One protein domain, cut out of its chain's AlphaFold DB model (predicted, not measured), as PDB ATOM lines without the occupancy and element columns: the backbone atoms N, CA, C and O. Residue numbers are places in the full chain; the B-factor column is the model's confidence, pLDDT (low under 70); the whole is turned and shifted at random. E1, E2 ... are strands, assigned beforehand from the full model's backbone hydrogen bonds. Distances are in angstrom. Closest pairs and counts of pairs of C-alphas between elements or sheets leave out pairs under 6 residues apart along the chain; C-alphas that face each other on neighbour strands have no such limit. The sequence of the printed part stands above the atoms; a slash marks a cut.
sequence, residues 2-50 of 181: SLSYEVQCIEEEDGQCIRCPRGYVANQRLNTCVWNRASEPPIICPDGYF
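What this domain is: This is residues 2 to 50 of the 181 residues of the protein "Variant-specific surface protein" of Giardia intestinalis (strain P15) (UniProt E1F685). Little regular structure is here: two small hairpins, E1 with E2 and E3 with E4, pack together at one end, and residues 2 to 10 and 35 to 50 trail toward the other. The printed part has 49 residues, no named helix and four antiparallel-paired strands in two sheets, E1 - E2 and E3 - E4; the class is all strand, with 13 residues in named elements. It is elongated, 36 by 23 by 14 A, and only just compact, close to loose, with a radius of gyration of the C-alphas of 11.5 A.

How they stand to each other: Look first at the hairpin of E1, residues 11 to 13, and E2, residues 16 to 19: N 13 and O 16 are 2.8 A apart, within hydrogen-bond range. In the next, E3, residues 25 to 27, and E4, residues 32 to 34, N 25 and O 34 are within range at 2.9 A. The closest C-alphas of E2 and E3, Cys 17 and Ala 26, are 6.2 A apart. E1 is apart from E3 and E4.

Where its parts are: Find C-alpha 11 at (203.399, 225.816, 90.211), where E1 begins; E4 ends at C-alpha 34, (203.023, 229.349, 104.037). E2 is 9.3 A long.

The domain as a whole: The farthest C-alphas, Asp 14 and Gly 48, are 36.0 A apart. The printed part has no cut, and the three links are tight. Residues 2 to 6 are under pLDDT 70.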
ATOM      1  N   SER A   2     204.177 210.515 113.133       40.56
ATOM      2  CA  SER A   2     203.068 211.376 112.720       40.56
ATOM      3  C   SER A   2     203.221 211.665 111.227       40.56
ATOM      4  O   SER A   2     204.173 212.325 110.824       40.56
ATOM      5  N   LEU A   3     202.322 211.115 110.409       42.38
ATOM      6  CA  LEU A   3     202.214 211.412 108.979       42.38
ATOM      7  C   LEU A   3     201.585 212.805 108.822       42.38
ATOM      8  O   LEU A   3     200.378 212.939 108.652       42.38
ATOM      9  N   SER A   4     202.397 213.845 108.971       53.69
ATOM     10  CA  SER A   4     202.049 215.207 108.569       53.69
ATOM     11  C   SER A   4     202.344 215.352 107.078       53.69
ATOM     12  O   SER A   4     203.458 215.046 106.652       53.69
ATOM     13  N   TYR A   5     201.367 215.785 106.279       57.72
ATOM     14  CA  TYR A   5     201.643 216.114 104.880       57.72
ATOM     15  C   TYR A   5     202.494 217.389 104.839       57.72
ATOM     16  O   TYR A   5     202.163 218.383 105.484       57.72
ATOM     17  N   GLU A   6     203.610 217.363 104.122       60.75
ATOM     18  CA  GLU A   6     204.415 218.556 103.871       60.75
ATOM     19  C   GLU A   6     203.798 219.329 102.695       60.75
ATOM     20  O   GLU A   6     203.394 218.738 101.691       60.75
ATOM     21  N   VAL A   7     203.641 220.645 102.837       71.94
ATOM     22  CA  VAL A   7     202.932 221.483 101.859       71.94
ATOM     23  C   VAL A   7     203.890 221.843 100.730       71.94
ATOM     24  O   VAL A   7     204.811 222.631 100.926       71.94
ATOM     25  N   GLN A   8     203.658 221.295  99.540       76.88
ATOM     26  CA  GLN A   8     204.465 221.578  98.351       76.88
ATOM     27  C   GLN A   8     203.830 222.668  97.473       76.88
ATOM     28  O   GLN A   8     202.604 222.825  97.438       76.88
ATOM     29  N   CYS A   9     204.676 223.416  96.763       84.81
ATOM     30  CA  CYS A   9     204.251 224.354  95.726       84.81
ATOM     31  C   CYS A   9     203.626 223.610  94.547       84.81
ATOM     32  O   CYS A   9     204.076 222.529  94.177       84.81
ATOM     33  N   ILE A  10     202.554 224.177  93.988       88.25
ATOM     34  CA  ILE A  10     201.833 223.545  92.878       88.25
ATOM     35  C   ILE A  10     202.444 223.965  91.543       88.25
ATOM     36  O   ILE A  10     202.602 223.131  90.658       88.25
ATOM     37  N   GLU A  11     202.780 225.247  91.409       86.88
ATOM     38  CA  GLU A  11     203.399 225.816  90.211       86.88
ATOM     39  C   GLU A  11     204.520 226.781  90.603       86.88
ATOM     40  O   GLU A  11     204.365 227.592  91.526       86.88
ATOM     41  N   GLU A  12     205.625 226.689  89.866       89.31
ATOM     42  CA  GLU A  12     206.801 227.548  89.971       89.31
ATOM     43  C   GLU A  12     207.044 228.252  88.631       89.31
ATOM     44  O   GLU A  12     206.961 227.630  87.572       89.31
ATOM     45  N   GLU A  13     207.371 229.539  88.682       90.00
ATOM     46  CA  GLU A  13     207.768 230.361  87.542       90.00
ATOM     47  C   GLU A  13     209.052 231.106  87.919       90.00
ATOM     48  O   GLU A  13     209.133 231.697  88.993       90.00
ATOM     49  N   ASP A  14     210.099 230.995  87.096       88.69
ATOM     50  CA  ASP A  14     211.440 231.548  87.369       88.69
ATOM     51  C   ASP A  14     212.033 231.156  88.739       88.69
ATOM     52  O   ASP A  14     212.737 231.927  89.394       88.69
ATOM     53  N   GLY A  15     211.743 229.932  89.196       82.69
ATOM     54  CA  GLY A  15     212.166 229.455  90.517       82.69
ATOM     55  C   GLY A  15     211.444 230.153  91.674       82.69
ATOM     56  O   GLY A  15     211.945 230.130  92.796       82.69
ATOM     57  N   GLN A  16     210.295 230.782  91.408       87.88
ATOM     58  CA  GLN A  16     209.384 231.348  92.395       87.88
ATOM     59  C   GLN A  16     208.036 230.624  92.377       87.88
ATOM     60  O   GLN A  16     207.401 230.452  91.345       87.88
ATOM     61  N   CYS A  17     207.556 230.240  93.548       86.31
ATOM     62  CA  CYS A  17     206.278 229.595  93.748       86.31
ATOM     63  C   CYS A  17     205.153 230.611  93.561       86.31
ATOM     64  O   CYS A  17     205.013 231.547  94.352       86.31
ATOM     65  N   ILE A  18     204.345 230.414  92.522       89.75
ATOM     66  CA  ILE A  18     203.250 231.323  92.161       89.75
ATOM     67  C   ILE A  18     201.880 230.778  92.566       89.75
ATOM     68  O   ILE A  18     200.940 231.554  92.752       89.75
ATOM     69  N   ARG A  19     201.750 229.455  92.752       88.94
ATOM     70  CA  ARG A  19     200.470 228.822  93.093       88.94
ATOM     71  C   ARG A  19     200.602 227.811  94.223       88.94
ATOM     72  O   ARG A  19     201.398 226.875  94.167       88.94
ATOM     73  N   CYS A  20     199.756 227.991  95.234       87.25
ATOM     74  CA  CYS A  20     199.739 227.195  96.455       87.25
ATOM     75  C   CYS A  20     198.424 226.421  96.632       87.25
ATOM     76  O   CYS A  20     197.400 226.788  96.043       87.25
ATOM     77  N   PRO A  21     198.421 225.358  97.459       86.25
ATOM     78  CA  PRO A  21     197.196 224.687  97.883       86.25
ATOM     79  C   PRO A  21     196.211 225.647  98.558       86.25
ATOM     80  O   PRO A  21     196.582 226.713  99.051       86.25
ATOM     81  N   ARG A  22     194.928 225.268  98.596       85.81
ATOM     82  CA  ARG A  22     193.884 226.105  99.207       85.81
ATOM     83  C   ARG A  22     194.217 226.445 100.662       85.81
ATOM     84  O   ARG A  22     194.530 225.554 101.446       85.81
ATOM     85  N   GLY A  23     194.119 227.729 101.000       83.50
ATOM     86  CA  GLY A  23     194.464 228.259 102.321       83.50
ATOM     87  C   GLY A  23     195.951 228.480 102.571       83.50
ATOM     88  O   GLY A  23     196.325 228.822 103.687       83.50
ATOM     89  N   TYR A  24     196.794 228.357 101.548       85.06
ATOM     90  CA  TYR A  24     198.196 228.753 101.615       85.06
ATOM     91  C   TYR A  24     198.470 229.953 100.721       85.06
ATOM     92  O   TYR A  24     197.900 230.090  99.639       85.06
ATOM     93  N   VAL A  25     199.381 230.808 101.178       86.81
ATOM     94  CA  VAL A  25     199.844 231.992 100.456       86.81
ATOM     95  C   VAL A  25     201.308 231.788 100.083       86.81
ATOM     96  O   VAL A  25     202.100 231.291 100.887       86.81
ATOM     97  N   ALA A  26     201.672 232.160  98.858       88.06
ATOM     98  CA  ALA A  26     203.049 232.077  98.396       88.06
ATOM     99  C   ALA A  26     203.938 233.074  99.153       88.06
ATOM    100  O   ALA A  26     203.653 234.272  99.208       88.06
ATOM    101  N   ASN A  27     205.040 232.586  99.719       87.62
ATOM    102  CA  ASN A  27     206.111 233.421 100.242       87.62
ATOM    103  C   ASN A  27     207.247 233.470  99.218       87.62
ATOM    104  O   ASN A  27     208.099 232.584  99.186       87.62
ATOM    105  N   GLN A  28     207.275 234.530  98.410       87.31
ATOM    106  CA  GLN A  28     208.271 234.719  97.346       87.31
ATOM    107  C   GLN A  28     209.714 234.800  97.871       87.31
ATOM    108  O   GLN A  28     210.645 234.444  97.161       87.31
ATOM    109  N   ARG A  29     209.919 235.235  99.124       88.62
ATOM    110  CA  ARG A  29     211.256 235.319  99.735       88.62
ATOM    111  C   ARG A  29     211.836 233.955 100.079       88.62
ATOM    112  O   ARG A  29     213.042 233.770  99.990       88.62
ATOM    113  N   LEU A  30     210.984 233.050 100.547       85.44
ATOM    114  CA  LEU A  30     211.381 231.699 100.941       85.44
ATOM    115  C   LEU A  30     211.186 230.691  99.807       85.44
ATOM    116  O   LEU A  30     211.665 229.571  99.914       85.44
ATOM    117  N   ASN A  31     210.502 231.095  98.735       86.12
ATOM    118  CA  ASN A  31     210.044 230.222  97.667       86.12
ATOM    119  C   ASN A  31     209.194 229.038  98.182       86.12
ATOM    120  O   ASN A  31     209.360 227.897  97.766       86.12
ATOM    121  N   THR A  32     208.297 229.298  99.139       85.50
ATOM    122  CA  THR A  32     207.477 228.256  99.788       85.50
ATOM    123  C   THR A  32     206.031 228.695  99.985       85.50
ATOM    124  O   THR A  32     205.763 229.879 100.201       85.50
ATOM    125  N   CYS A  33     205.105 227.741 100.062       86.44
ATOM    126  CA  CYS A  33     203.738 227.989 100.516       86.44
ATOM    127  C   CYS A  33     203.671 228.049 102.045       86.44
ATOM    128  O   CYS A  33     204.012 227.087 102.727       86.44
ATOM    129  N   VAL A  34     203.195 229.168 102.590       85.25
ATOM    130  CA  VAL A  34     203.023 229.349 104.037       85.25
ATOM    131  C   VAL A  34     201.554 229.526 104.389       85.25
ATOM    132  O   VAL A  34     200.771 230.087 103.621       85.25
ATOM    133  N   TRP A  35     201.171 229.040 105.565       85.88
ATOM    134  CA  TRP A  35     199.853 229.296 106.132       85.88
ATOM    135  C   TRP A  35     199.910 230.488 107.088       85.88
ATOM    136  O   TRP A  35     200.862 230.644 107.855       85.88
ATOM    137  N   ASN A  36     198.859 231.305 107.086       81.69
ATOM    138  CA  ASN A  36     198.592 232.250 108.159       81.69
ATOM    139  C   ASN A  36     197.096 232.233 108.512       81.69
ATOM    140  O   ASN A  36     196.262 231.744 107.757       81.69
ATOM    141  N   ARG A  37     196.726 232.812 109.658       76.88
ATOM    142  CA  ARG A  37     195.315 232.883 110.084       76.88
ATOM    143  C   ARG A  37     194.416 233.765 109.205       76.88
ATOM    144  O   ARG A  37     193.209 233.736 109.396       76.88
ATOM    145  N   ALA A  38     194.988 234.537 108.287       78.94
ATOM    146  CA  ALA A  38     194.275 235.430 107.376       78.94
ATOM    147  C   ALA A  38     194.188 234.865 105.943       78.94
ATOM    148  O   ALA A  38     193.821 235.591 105.024       78.94
ATOM    149  N   SER A  39     194.560 233.600 105.728       76.94
ATOM    150  CA  SER A  39     194.535 232.972 104.412       76.94
ATOM    151  C   SER A  39     193.087 232.750 103.975       76.94
ATOM    152  O   SER A  39     192.357 232.000 104.625       76.94
ATOM    153  N   GLU A  40     192.686 233.369 102.870       80.56
ATOM    154  CA  GLU A  40     191.354 233.229 102.282       80.56
ATOM    155  C   GLU A  40     191.485 232.567 100.901       80.56
ATOM    156  O   GLU A  40     192.245 233.064 100.063       80.56
ATOM    157  N   PRO A  41     190.783 231.449 100.625       80.00
ATOM    158  CA  PRO A  41     189.870 230.699 101.507       80.00
ATOM    159  C   PRO A  41     190.605 229.899 102.608       80.00
ATOM    160  O   PRO A  41     191.789 229.624 102.441       80.00
ATOM    161  N   PRO A  42     189.935 229.474 103.699       81.44
ATOM    162  CA  PRO A  42     190.562 228.688 104.768       81.44
ATOM    163  C   PRO A  42     191.072 227.322 104.278       81.44
ATOM    164  O   PRO A  42     190.555 226.761 103.308       81.44
ATOM    165  N   ILE A  43     192.069 226.762 104.975       83.94
ATOM    166  CA  ILE A  43     192.560 225.402 104.704       83.94
ATOM    167  C   ILE A  43     191.444 224.392 104.994       83.94
ATOM    168  O   ILE A  43     190.836 224.416 106.064       83.94
ATOM    169  N   ILE A  44     191.224 223.469 104.057       83.62
ATOM    170  CA  ILE A  44     190.321 222.327 104.219       83.62
ATOM    171  C   ILE A  44     191.167 221.058 104.220       83.62
ATOM    172  O   ILE A  44     191.831 220.751 103.229       83.62
ATOM    173  N   CYS A  45     191.136 220.329 105.333       85.12
ATOM    174  CA  CYS A  45     191.803 219.040 105.461       85.12
ATOM    175  C   CYS A  45     190.956 217.909 104.868       85.12
ATOM    176  O   CYS A  45     189.727 217.986 104.926       85.12
ATOM    177  N   PRO A  46     191.586 216.860 104.310       84.25
ATOM    178  CA  PRO A  46     190.867 215.658 103.907       84.25
ATOM    179  C   PRO A  46     190.258 214.944 105.122       84.25
ATOM    180  O   PRO A  46     190.725 215.110 106.252       84.25
ATOM    181  N   ASP A  47     189.245 214.110 104.877       83.75
ATOM    182  CA  ASP A  47     188.611 213.296 105.919       83.75
ATOM    183  C   ASP A  47     189.647 212.453 106.679       83.75
ATOM    184  O   ASP A  47     190.600 211.924 106.100       83.75
ATOM    185  N   GLY A  48     189.468 212.333 107.995       87.44
ATOM    186  CA  GLY A  48     190.433 211.673 108.876       87.44
ATOM    187  C   GLY A  48     191.640 212.529 109.260       87.44
ATOM    188  O   GLY A  48     192.514 212.029 109.966       87.44
ATOM    189  N   TYR A  49     191.694 213.799 108.851       88.75
ATOM    190  CA  TYR A  49     192.716 214.750 109.282       88.75
ATOM    191  C   TYR A  49     192.088 216.019 109.860       88.75
ATOM    192  O   TYR A  49     191.009 216.446 109.453       88.75
ATOM    193  N   PHE A  50     192.798 216.662 110.782       89.19
ATOM    194  CA  PHE A  50     192.419 217.952 111.355       89.19
ATOM    195  C   PHE A  50     193.540 218.972 111.161       89.19
ATOM    196  O   PHE A  50     194.712 218.609 111.073       89.19
TER     197      PHE A  50